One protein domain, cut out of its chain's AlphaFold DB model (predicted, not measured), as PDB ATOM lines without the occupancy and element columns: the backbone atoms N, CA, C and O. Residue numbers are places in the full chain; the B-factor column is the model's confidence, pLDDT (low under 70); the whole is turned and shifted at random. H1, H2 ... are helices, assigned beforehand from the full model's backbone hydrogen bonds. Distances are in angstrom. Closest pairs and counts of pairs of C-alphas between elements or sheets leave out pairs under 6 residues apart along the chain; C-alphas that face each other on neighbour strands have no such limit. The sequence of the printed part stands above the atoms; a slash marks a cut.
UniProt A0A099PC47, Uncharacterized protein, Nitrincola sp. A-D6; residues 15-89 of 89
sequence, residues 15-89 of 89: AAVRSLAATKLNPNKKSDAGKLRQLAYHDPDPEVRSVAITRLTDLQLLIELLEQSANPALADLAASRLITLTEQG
ATOM      1  N   ALA A  15      -5.109 -16.890   7.806       93.25
ATOM      2  CA  ALA A  15      -5.395 -17.985   8.743       93.25
ATOM      3  C   ALA A  15      -4.486 -19.204   8.516       93.25
ATOM      4  O   ALA A  15      -3.821 -19.642   9.447       93.25
ATOM      5  N   ALA A  16      -4.315 -19.637   7.263       93.06
ATOM      6  CA  ALA A  16      -3.428 -20.753   6.911       93.06
ATOM      7  C   ALA A  16      -1.965 -20.574   7.380       93.06
ATOM      8  O   ALA A  16      -1.289 -21.523   7.770       93.06
ATOM      9  N   VAL A  17      -1.445 -19.340   7.370       93.19
ATOM     10  CA  VAL A  17      -0.082 -19.068   7.861       93.19
ATOM     11  C   VAL A  17      -0.037 -19.121   9.387       93.19
ATOM     12  O   VAL A  17       0.963 -19.576   9.946       93.19
ATOM     13  N   ARG A  18      -1.114 -18.691  10.057       95.00
ATOM     14  CA  ARG A  18      -1.252 -18.768  11.514       95.00
ATOM     15  C   ARG A  18      -1.400 -20.211  11.993       95.00
ATOM     16  O   ARG A  18      -0.685 -20.583  12.919       95.00
ATOM     17  N   SER A  19      -2.216 -21.038  11.335       93.81
ATOM     18  CA  SER A  19      -2.355 -22.466  11.663       93.81
ATOM     19  C   SER A  19      -1.029 -23.205  11.464       93.81
ATOM     20  O   SER A  19      -0.553 -23.886  12.371       93.81
ATOM     21  N   LEU A  20      -0.326 -22.959  10.351       93.81
ATOM     22  CA  LEU A  20       1.020 -23.499  10.134       93.81
ATOM     23  C   LEU A  20       2.045 -22.993  11.162       93.81
ATOM     24  O   LEU A  20       3.006 -23.687  11.482       93.81
ATOM     25  N   ALA A  21       1.895 -21.769  11.666       93.44
ATOM     26  CA  ALA A  21       2.752 -21.280  12.737       93.44
ATOM     27  C   ALA A  21       2.440 -21.990  14.060       93.44
ATOM     28  O   ALA A  21       3.377 -22.372  14.758       93.44
ATOM     29  N   ALA A  22       1.162 -22.223  14.371       94.50
ATOM     30  CA  ALA A  22       0.722 -22.936  15.567       94.50
ATOM     31  C   ALA A  22       1.291 -24.362  15.633       94.50
ATOM     32  O   ALA A  22       1.785 -24.773  16.681       94.50
ATOM     33  N   THR A  23       1.359 -25.081  14.504       94.31
ATOM     34  CA  THR A  23       1.996 -26.413  14.445       94.31
ATOM     35  C   THR A  23       3.509 -26.396  14.692       94.31
ATOM     36  O   THR A  23       4.118 -27.445  14.911       94.31
ATOM     37  N   LYS A  24       4.156 -25.231  14.660       93.25
ATOM     38  CA  LYS A  24       5.597 -25.088  14.909       93.25
ATOM     39  C   LYS A  24       5.915 -24.557  16.304       93.25
ATOM     40  O   LYS A  24       7.085 -24.518  16.673       93.25
ATOM     41  N   LEU A  25       4.907 -24.141  17.069       92.94
ATOM     42  CA  LEU A  25       5.091 -23.668  18.437       92.94
ATOM     43  C   LEU A  25       5.367 -24.849  19.372       92.94
ATOM     44  O   LEU A  25       4.728 -25.898  19.275       92.94
ATOM     45  N   ASN A  26       6.326 -24.666  20.281       92.06
ATOM     46  CA  ASN A  26       6.661 -25.668  21.283       92.06
ATOM     47  C   ASN A  26       5.851 -25.424  22.570       92.06
ATOM     48  O   ASN A  26       6.120 -24.446  23.266       92.06
ATOM     49  N   PRO A  27       4.909 -26.302  22.947       89.75
ATOM     50  CA  PRO A  27       4.080 -26.084  24.132       89.75
ATOM     51  C   PRO A  27       4.849 -26.162  25.456       89.75
ATOM     52  O   PRO A  27       4.412 -25.588  26.447       89.75
ATOM     53  N   ASN A  28       6.033 -26.781  25.483       89.12
ATOM     54  CA  ASN A  28       6.878 -26.829  26.682       89.12
ATOM     55  C   ASN A  28       7.655 -25.523  26.909       89.12
ATOM     56  O   ASN A  28       8.188 -25.276  27.991       89.12
ATOM     57  N   LYS A  29       7.738 -24.656  25.893       92.19
ATOM     58  CA  LYS A  29       8.391 -23.355  26.006       92.19
ATOM     59  C   LYS A  29       7.359 -22.310  26.412       92.19
ATOM     60  O   LYS A  29       6.472 -21.984  25.630       92.19
ATOM     61  N   LYS A  30       7.536 -21.691  27.584       88.50
ATOM     62  CA  LYS A  30       6.593 -20.709  28.164       88.50
ATOM     63  C   LYS A  30       6.147 -19.614  27.179       88.50
ATOM     64  O   LYS A  30       4.968 -19.282  27.104       88.50
ATOM     65  N   SER A  31       7.076 -19.079  26.381       89.25
ATOM     66  CA  SER A  31       6.769 -18.055  25.371       89.25
ATOM     67  C   SER A  31       5.891 -18.560  24.225       89.25
ATOM     68  O   SER A  31       5.147 -17.779  23.643       89.25
ATOM     69  N   ASP A  32       6.016 -19.830  23.853       92.44
ATOM     70  CA  ASP A  32       5.254 -20.441  22.765       92.44
ATOM     71  C   ASP A  32       3.914 -20.982  23.272       92.44
ATOM     72  O   ASP A  32       2.903 -20.794  22.600       92.44
ATOM     73  N   ALA A  33       3.874 -21.511  24.497       90.62
ATOM     74  CA  ALA A  33       2.642 -21.836  25.213       90.62
ATOM     75  C   ALA A  33       1.705 -20.621  25.326       90.62
ATOM     76  O   ALA A  33       0.524 -20.721  25.008       90.62
ATOM     77  N   GLY A  34       2.237 -19.440  25.674       91.94
ATOM     78  CA  GLY A  34       1.446 -18.203  25.711       91.94
ATOM     79  C   GLY A  34       0.853 -17.815  24.351       91.94
ATOM     80  O   GLY A  34      -0.283 -17.354  24.276       91.94
ATOM     81  N   LYS A  35       1.583 -18.058  23.254       93.50
ATOM     82  CA  LYS A  35       1.082 -17.819  21.889       93.50
ATOM     83  C   LYS A  35      -0.001 -18.827  21.514       93.50
ATOM     84  O   LYS A  35      -1.016 -18.430  20.954       93.50
ATOM     85  N   LEU A  36       0.194 -20.108  21.840       94.00
ATOM     86  CA  LEU A  36      -0.818 -21.150  21.638       94.00
ATOM     87  C   LEU A  36      -2.099 -20.827  22.409       94.00
ATOM     88  O   LEU A  36      -3.175 -20.916  21.829       94.00
ATOM     89  N   ARG A  37      -1.989 -20.360  23.660       93.50
ATOM     90  CA  ARG A  37      -3.134 -19.889  24.455       93.50
ATOM     91  C   ARG A  37      -3.879 -18.759  23.758       93.50
ATOM     92  O   ARG A  37      -5.096 -18.819  23.613       93.50
ATOM     93  N   GLN A  38      -3.147 -17.760  23.271       92.62
ATOM     94  CA  GLN A  38      -3.751 -16.635  22.566       92.62
ATOM     95  C   GLN A  38      -4.464 -17.070  21.276       92.62
ATOM     96  O   GLN A  38      -5.556 -16.583  20.998       92.62
ATOM     97  N   LEU A  39      -3.878 -17.994  20.509       93.19
ATOM     98  CA  LEU A  39      -4.490 -18.523  19.288       93.19
ATOM     99  C   LEU A  39      -5.721 -19.385  19.585       93.19
ATOM    100  O   LEU A  39      -6.748 -19.216  18.946       93.19
ATOM    101  N   ALA A  40      -5.643 -20.279  20.566       91.75
ATOM    102  CA  ALA A  40      -6.749 -21.162  20.918       91.75
ATOM    103  C   ALA A  40      -7.990 -20.381  21.372       91.75
ATOM    104  O   ALA A  40      -9.108 -20.751  21.028       91.75
ATOM    105  N   TYR A  41      -7.781 -19.288  22.111       89.44
ATOM    106  CA  TYR A  41      -8.863 -18.546  22.745       89.44
ATOM    107  C   TYR A  41      -9.374 -17.359  21.911       89.44
ATOM    108  O   TYR A  41     -10.575 -17.123  21.844       89.44
ATOM    109  N   HIS A  42      -8.482 -16.609  21.255       90.31
ATOM    110  CA  HIS A  42      -8.839 -15.341  20.601       90.31
ATOM    111  C   HIS A  42      -8.749 -15.361  19.074       90.31
ATOM    112  O   HIS A  42      -9.095 -14.357  18.447       90.31
ATOM    113  N   ASP A  43      -8.256 -16.436  18.447       92.56
ATOM    114  CA  ASP A  43      -8.159 -16.439  16.989       92.56
ATOM    115  C   ASP A  43      -9.567 -16.454  16.367       92.56
ATOM    116  O   ASP A  43     -10.390 -17.281  16.763       92.56
ATOM    117  N   PRO A  44      -9.886 -15.556  15.414       90.81
ATOM    118  CA  PRO A  44     -11.191 -15.549  14.757       90.81
ATOM    119  C   PRO A  44     -11.453 -16.826  13.949       90.81
ATOM    120  O   PRO A  44     -12.608 -17.232  13.809       90.81
ATOM    121  N   ASP A  45     -10.400 -17.472  13.446       92.50
ATOM    122  CA  ASP A  45     -10.510 -18.625  12.568       92.50
ATOM    123  C   ASP A  45     -10.608 -19.942  13.369       92.50
ATOM    124  O   ASP A  45      -9.731 -20.236  14.188       92.50
ATOM    125  N   PRO A  46     -11.664 -20.754  13.162       89.75
ATOM    126  CA  PRO A  46     -11.862 -21.993  13.911       89.75
ATOM    127  C   PRO A  46     -10.780 -23.045  13.642       89.75
ATOM    128  O   PRO A  46     -10.462 -23.805  14.553       89.75
ATOM    129  N   GLU A  47     -10.191 -23.091  12.444       91.75
ATOM    130  CA  GLU A  47      -9.123 -24.043  12.123       91.75
ATOM    131  C   GLU A  47      -7.850 -23.690  12.897       91.75
ATOM    132  O   GLU A  47      -7.219 -24.561  13.501       91.75
ATOM    133  N   VAL A  48      -7.506 -22.400  12.964       94.25
ATOM    134  CA  VAL A  48      -6.370 -21.932  13.772       94.25
ATOM    135  C   VAL A  48      -6.582 -22.252  15.252       94.25
ATOM    136  O   VAL A  48      -5.644 -22.730  15.900       94.25
ATOM    137  N   ARG A  49      -7.803 -22.054  15.777       93.00
ATOM    138  CA  ARG A  49      -8.150 -22.438  17.156       93.00
ATOM    139  C   ARG A  49      -7.947 -23.934  17.378       93.00
ATOM    140  O   ARG A  49      -7.196 -24.299  18.277       93.00
ATOM    141  N   SER A  50      -8.522 -24.790  16.534       92.62
ATOM    142  CA  SER A  50      -8.371 -26.250  16.627       92.62
ATOM    143  C   SER A  50      -6.904 -26.676  16.656       92.62
ATOM    144  O   SER A  50      -6.480 -27.400  17.556       92.62
ATOM    145  N   VAL A  51      -6.092 -26.174  15.720       94.62
ATOM    146  CA  VAL A  51      -4.662 -26.502  15.661       94.62
ATOM    147  C   VAL A  51      -3.939 -26.055  16.930       94.62
ATOM    148  O   VAL A  51      -3.134 -26.813  17.471       94.62
ATOM    149  N   ALA A  52      -4.233 -24.859  17.443       95.00
ATOM    150  CA  ALA A  52      -3.643 -24.392  18.690       95.00
ATOM    151  C   ALA A  52      -4.027 -25.295  19.873       95.00
ATOM    152  O   ALA A  52      -3.144 -25.691  20.634       95.00
ATOM    153  N   ILE A  53      -5.299 -25.695  19.979       93.56
ATOM    154  CA  ILE A  53      -5.800 -26.565  21.052       93.56
ATOM    155  C   ILE A  53      -5.122 -27.936  21.017       93.56
ATOM    156  O   ILE A  53      -4.625 -28.381  22.048       93.56
ATOM    157  N   THR A  54      -4.977 -28.564  19.843       93.00
ATOM    158  CA  THR A  54      -4.268 -29.860  19.732       93.00
ATOM    159  C   THR A  54      -2.817 -29.812  20.217       93.00
ATOM    160  O   THR A  54      -2.229 -30.849  20.521       93.00
ATOM    161  N   ARG A  55      -2.214 -28.619  20.283       93.19
ATOM    162  CA  ARG A  55      -0.841 -28.418  20.751       93.19
ATOM    163  C   ARG A  55      -0.753 -27.998  22.208       93.19
ATOM    164  O   ARG A  55       0.328 -28.126  22.772       93.19
ATOM    165  N   LEU A  56      -1.834 -27.521  22.823       91.12
ATOM    166  CA  LEU A  56      -1.821 -27.076  24.214       91.12
ATOM    167  C   LEU A  56      -1.422 -28.207  25.171       91.12
ATOM    168  O   LEU A  56      -1.701 -29.385  24.942       91.12
ATOM    169  N   THR A  57      -0.755 -27.812  26.250       89.81
ATOM    170  CA  THR A  57      -0.432 -28.644  27.423       89.81
ATOM    171  C   THR A  57      -0.985 -28.037  28.717       89.81
ATOM    172  O   THR A  57      -0.803 -28.595  29.793       89.81
ATOM    173  N   ASP A  58      -1.661 -26.889  28.618       89.12
ATOM    174  CA  ASP A  58      -2.281 -26.180  29.735       89.12
ATOM    175  C   ASP A  58      -3.659 -26.793  30.020       89.12
ATOM    176  O   ASP A  58      -4.629 -26.522  29.311       89.12
ATOM    177  N   LEU A  59      -3.721 -27.664  31.032       89.50
ATOM    178  CA  LEU A  59      -4.946 -28.369  31.425       89.50
ATOM    179  C   LEU A  59      -6.054 -27.397  31.839       89.50
ATOM    180  O   LEU A  59      -7.215 -27.619  31.506       89.50
ATOM    181  N   GLN A  60      -5.699 -26.312  32.532       88.94
ATOM    182  CA  GLN A  60      -6.673 -25.330  32.999       88.94
ATOM    183  C   GLN A  60      -7.333 -24.633  31.813       88.94
ATOM    184  O   GLN A  60      -8.555 -24.562  31.749       88.94
ATOM    185  N   LEU A  61      -6.541 -24.228  30.818       87.81
ATOM    186  CA  LEU A  61      -7.074 -23.633  29.597       87.81
ATOM    187  C   LEU A  61      -7.949 -24.604  28.790       87.81
ATOM    188  O   LEU A  61      -8.936 -24.179  28.198       87.81
ATOM    189  N   LEU A  62      -7.596 -25.893  28.737       90.50
ATOM    190  CA  LEU A  62      -8.426 -26.901  28.066       90.50
ATOM    191  C   LEU A  62      -9.795 -27.039  28.743       90.50
ATOM    192  O   LEU A  62     -10.801 -27.124  28.045       90.50
ATOM    193  N   ILE A  63      -9.841 -26.994  30.077       90.12
ATOM    194  CA  ILE A  63     -11.093 -26.986  30.848       90.12
ATOM    195  C   ILE A  63     -11.883 -25.697  30.584       90.12
ATOM    196  O   ILE A  63     -13.059 -25.774  30.243       90.12
ATOM    197  N   GLU A  64     -11.237 -24.527  30.625       89.38
ATOM    198  CA  GLU A  64     -11.892 -23.247  30.306       89.38
ATOM    199  C   GLU A  64     -12.523 -23.272  28.899       89.38
ATOM    200  O   GLU A  64     -13.647 -22.810  28.695       89.38
ATOM    201  N   LEU A  65     -11.820 -23.848  27.917       87.06
ATOM    202  CA  LEU A  65     -12.326 -23.998  26.553       87.06
ATOM    203  C   LEU A  65     -13.509 -24.964  26.471       87.06
ATOM    204  O   LEU A  65     -14.403 -24.719  25.667       87.06
ATOM    205  N   LEU A  66     -13.548 -26.025  27.277       87.31
ATOM    206  CA  LEU A  66     -14.703 -26.922  27.350       87.31
ATOM    207  C   LEU A  66     -15.943 -26.202  27.877       87.31
ATOM    208  O   LEU A  66     -17.026 -26.357  27.316       87.31
ATOM    209  N   GLU A  67     -15.776 -25.396  28.922       86.25
ATOM    210  CA  GLU A  67     -16.880 -24.689  29.572       86.25
ATOM    211  C   GLU A  67     -17.419 -23.528  28.724       86.25
ATOM    212  O   GLU A  67     -18.617 -23.248  28.741       86.25
ATOM    213  N   GLN A  68     -16.549 -22.848  27.971       80.44
ATOM    214  CA  GLN A  68     -16.904 -21.631  27.235       80.44
ATOM    215  C   GLN A  68     -17.162 -21.844  25.738       80.44
ATOM    216  O   GLN A  68     -17.666 -20.938  25.067       80.44
ATOM    217  N   SER A  69     -16.821 -23.008  25.174       72.31
ATOM    218  CA  SER A  69     -16.996 -23.247  23.739       72.31
ATOM    219  C   SER A  69     -18.467 -23.391  23.363       72.31
ATOM    220  O   SER A  69     -19.068 -24.449  23.511       72.31
ATOM    221  N   ALA A  70     -19.019 -22.360  22.721       71.25
ATOM    222  CA  ALA A  70     -20.296 -22.458  22.006       71.25
ATOM    223  C   ALA A  70     -20.224 -23.387  20.771       71.25
ATOM    224  O   ALA A  70     -21.249 -23.705  20.171       71.25
ATOM    225  N   ASN A  71     -19.016 -23.800  20.365       78.50
ATOM    226  CA  ASN A  71     -18.798 -24.726  19.262       78.50
ATOM    227  C   ASN A  71     -18.491 -26.139  19.800       78.50
ATOM    228  O   ASN A  71     -17.402 -26.343  20.345       78.50
ATOM    229  N   PRO A  72     -19.386 -27.122  19.589       82.00
ATOM    230  CA  PRO A  72     -19.209 -28.473  20.117       82.00
ATOM    231  C   PRO A  72     -17.955 -29.170  19.573       82.00
ATOM    232  O   PRO A  72     -17.342 -29.952  20.288       82.00
ATOM    233  N   ALA A  73     -17.512 -28.848  18.352       85.19
ATOM    234  CA  ALA A  73     -16.307 -29.445  17.776       85.19
ATOM    235  C   ALA A  73     -15.019 -28.975  18.475       85.19
ATOM    236  O   ALA A  73     -14.066 -29.741  18.597       85.19
ATOM    237  N   LEU A  74     -14.978 -27.724  18.950       84.25
ATOM    238  CA  LEU A  74     -13.830 -27.214  19.710       84.25
ATOM    239  C   LEU A  74     -13.805 -27.785  21.128       84.25
ATOM    240  O   LEU A  74     -12.726 -28.090  21.634       84.25
ATOM    241  N   ALA A  75     -14.982 -27.969  21.732       87.62
ATOM    242  CA  ALA A  75     -15.111 -28.640  23.018       87.62
ATOM    243  C   ALA A  75     -14.620 -30.094  22.927       87.62
ATOM    244  O   ALA A  75     -13.732 -30.485  23.675       87.62
ATOM    245  N   ASP A  76     -15.101 -30.873  21.958       91.00
ATOM    246  CA  ASP A  76     -14.687 -32.272  21.777       91.00
ATOM    247  C   ASP A  76     -13.166 -32.417  21.585       91.00
ATOM    248  O   ASP A  76     -12.508 -33.273  22.183       91.00
ATOM    249  N   LEU A  77     -12.572 -31.488  20.833       90.75
ATOM    250  CA  LEU A  77     -11.135 -31.444  20.600       90.75
ATOM    251  C   LEU A  77     -10.348 -31.070  21.870       90.75
ATOM    252  O   LEU A  77      -9.294 -31.656  22.131       90.75
ATOM    253  N   ALA A  78     -10.858 -30.144  22.687       91.06
ATOM    254  CA  ALA A  78     -10.268 -29.823  23.985       91.06
ATOM    255  C   ALA A  78     -10.362 -31.007  24.966       91.06
ATOM    256  O   ALA A  78      -9.376 -31.304  25.644       91.06
ATOM    257  N   ALA A  79     -11.487 -31.731  24.985       91.62
ATOM    258  CA  ALA A  79     -11.678 -32.932  25.802       91.62
ATOM    259  C   ALA A  79     -10.712 -34.042  25.381       91.62
ATOM    260  O   ALA A  79      -9.972 -34.564  26.212       91.62
ATOM    261  N   SER A  80     -10.655 -34.339  24.082       92.25
ATOM    262  CA  SER A  80      -9.723 -35.316  23.511       92.25
ATOM    263  C   SER A  80      -8.282 -34.996  23.893       92.25
ATOM    264  O   SER A  80      -7.522 -35.873  24.307       92.25
ATOM    265  N   ARG A  81      -7.905 -33.712  23.814       92.50
ATOM    266  CA  ARG A  81      -6.565 -33.270  24.195       92.50
ATOM    267  C   ARG A  81      -6.298 -33.446  25.689       92.50
ATOM    268  O   ARG A  81      -5.202 -33.870  26.045       92.50
ATOM    269  N   LEU A  82      -7.271 -33.127  26.539       91.50
ATOM    270  CA  LEU A  82      -7.170 -33.290  27.987       91.50
ATOM    271  C   LEU A  82      -6.961 -34.762  28.359       91.50
ATOM    272  O   LEU A  82      -6.024 -35.067  29.092       91.50
ATOM    273  N   ILE A  83      -7.763 -35.663  27.780       91.00
ATOM    274  CA  ILE A  83      -7.665 -37.115  27.990       91.00
ATOM    275  C   ILE A  83      -6.265 -37.609  27.617       91.00
ATOM    276  O   ILE A  83      -5.587 -38.208  28.449       91.00
ATOM    277  N   THR A  84      -5.771 -37.247  26.427       90.56
ATOM    278  CA  THR A  84      -4.416 -37.630  25.992       90.56
ATOM    279  C   THR A  84      -3.337 -37.166  26.973       90.56
ATOM    280  O   THR A  84      -2.369 -37.882  27.202       90.56
ATOM    281  N   LEU A  85      -3.467 -35.971  27.559       88.31
ATOM    282  CA  LEU A  85      -2.488 -35.475  28.530       88.31
ATOM    283  C   LEU A  85      -2.569 -36.217  29.867       88.31
ATOM    284  O   LEU A  85      -1.535 -36.418  30.497       88.31
ATOM    285  N   THR A  86      -3.764 -36.636  30.287       86.75
ATOM    286  CA  THR A  86      -3.944 -37.429  31.511       86.75
ATOM    287  C   THR A  86      -3.512 -38.883  31.353       86.75
ATOM    288  O   THR A  86      -3.085 -39.487  32.326       86.75
ATOM    289  N   GLU A  87      -3.578 -39.439  30.142       84.88
ATOM    290  CA  GLU A  87      -3.100 -40.795  29.841       84.88
ATOM    291  C   GLU A  87      -1.572 -40.870  29.684       84.88
ATOM    292  O   GLU A  87      -0.998 -41.956  29.727       84.88
ATOM    293  N   GLN A  88      -0.905 -39.729  29.474       67.06
ATOM    294  CA  GLN A  88       0.551 -39.637  29.307       67.06
ATOM    295  C   GLN A  88       1.305 -39.198  30.574       67.06
ATOM    296  O   GLN A  88       2.521 -39.001  30.499       67.06
ATOM    297  N   GLY A  89       0.611 -39.028  31.704       54.84
ATOM    298  CA  GLY A  89       1.189 -38.730  33.024       54.84
ATOM    299  C   GLY A  89       1.235 -39.956  33.922       54.84
ATOM    300  O   GLY A  89       2.210 -40.052  34.699       54.84
TER     301      GLY A  89
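Overview. This is residues 15 to 89 of the 89 residues of an uncharacterized protein of Nitrincola sp. A-D6 (UniProt A0A099PC47). The chain is wound in stacked helical turns that make a flat, two-layered slab: H1, H3 and H5 lie side by side in one row, with H3 in the middle, and H2 and H4 run back the opposite way in a second, looser layer. H2 packs on H3 and H4 packs on H5, while H2 and H4 come close to each other but do not clearly touch. The printed part has 75 residues with five named helices in the order H1 H2 H3 H4 H5 and no named strand, and its class is all helix. It is compact, with a radius of gyration of the C-alphas of 11.2 A and spans of 30 by 28 by 14 A.

Along the chain. The longest helix, H5, covers residues 72 to 87 and measures 22.5 A from C-alpha 72 to C-alpha 87, which is at (-3.100, -40.795, 29.841). Before it come H4, residues 59 to 68, 14.4 A, and H3, residues 46 to 55, 14.5 A, with C-alpha 46 at (-11.862, -21.993, 13.911). H2, residues 30 to 42, measures 18.0 A. H1, residues 15 to 22, measures 10.4 A and begins with C-alpha 15 at (-5.395, -17.985, 8.743).

Arrangement. H5 touches H3 with residues 74 to 81 alone, the same way at a shallow tilt of 6 degrees; their closest C-alphas, of Thr 54 and Arg 81, are 6.1 A apart. H3 is the hub and touches three helices. It touches H1 the same way at a shallow tilt of 7 degrees, with the C-alphas of Ser 19 and Val 48 closest at 4.6 A. H2 and H3 form a helical hairpin and touch at Ala 40 and Arg 49, whose C-alphas are closest at 4.2 A; their shallow tilt of 33 degrees is only just short of steep. H4 and H5 form another helical hairpin, at a shallow tilt of 23 degrees, with the C-alphas of Leu 66 and Ala 75 closest at 4.7 A. H2 and H4 run the same way at a shallow tilt of 7 degrees and are close but not clearly touching, with the C-alphas of Arg 37 and Leu 61 closest at 7.5 A. H1 and H5 are apart. Every O i to N i+4 pair is within hydrogen-bond range in H1, H3, H4 and H5, and 8 of 9 are in H2.

Size, cuts and confidence. The two C-alphas farthest apart, of Ala 15 and Gly 89, are 32.6 A apart. The printed part has no cut. The links H2 to H3, H3 to H4 and H4 to H5 are tight, and H1 to H2 is short; no link is long. The mean pLDDT of the printed part is 89.4, and residues 88 to 89 are under 70.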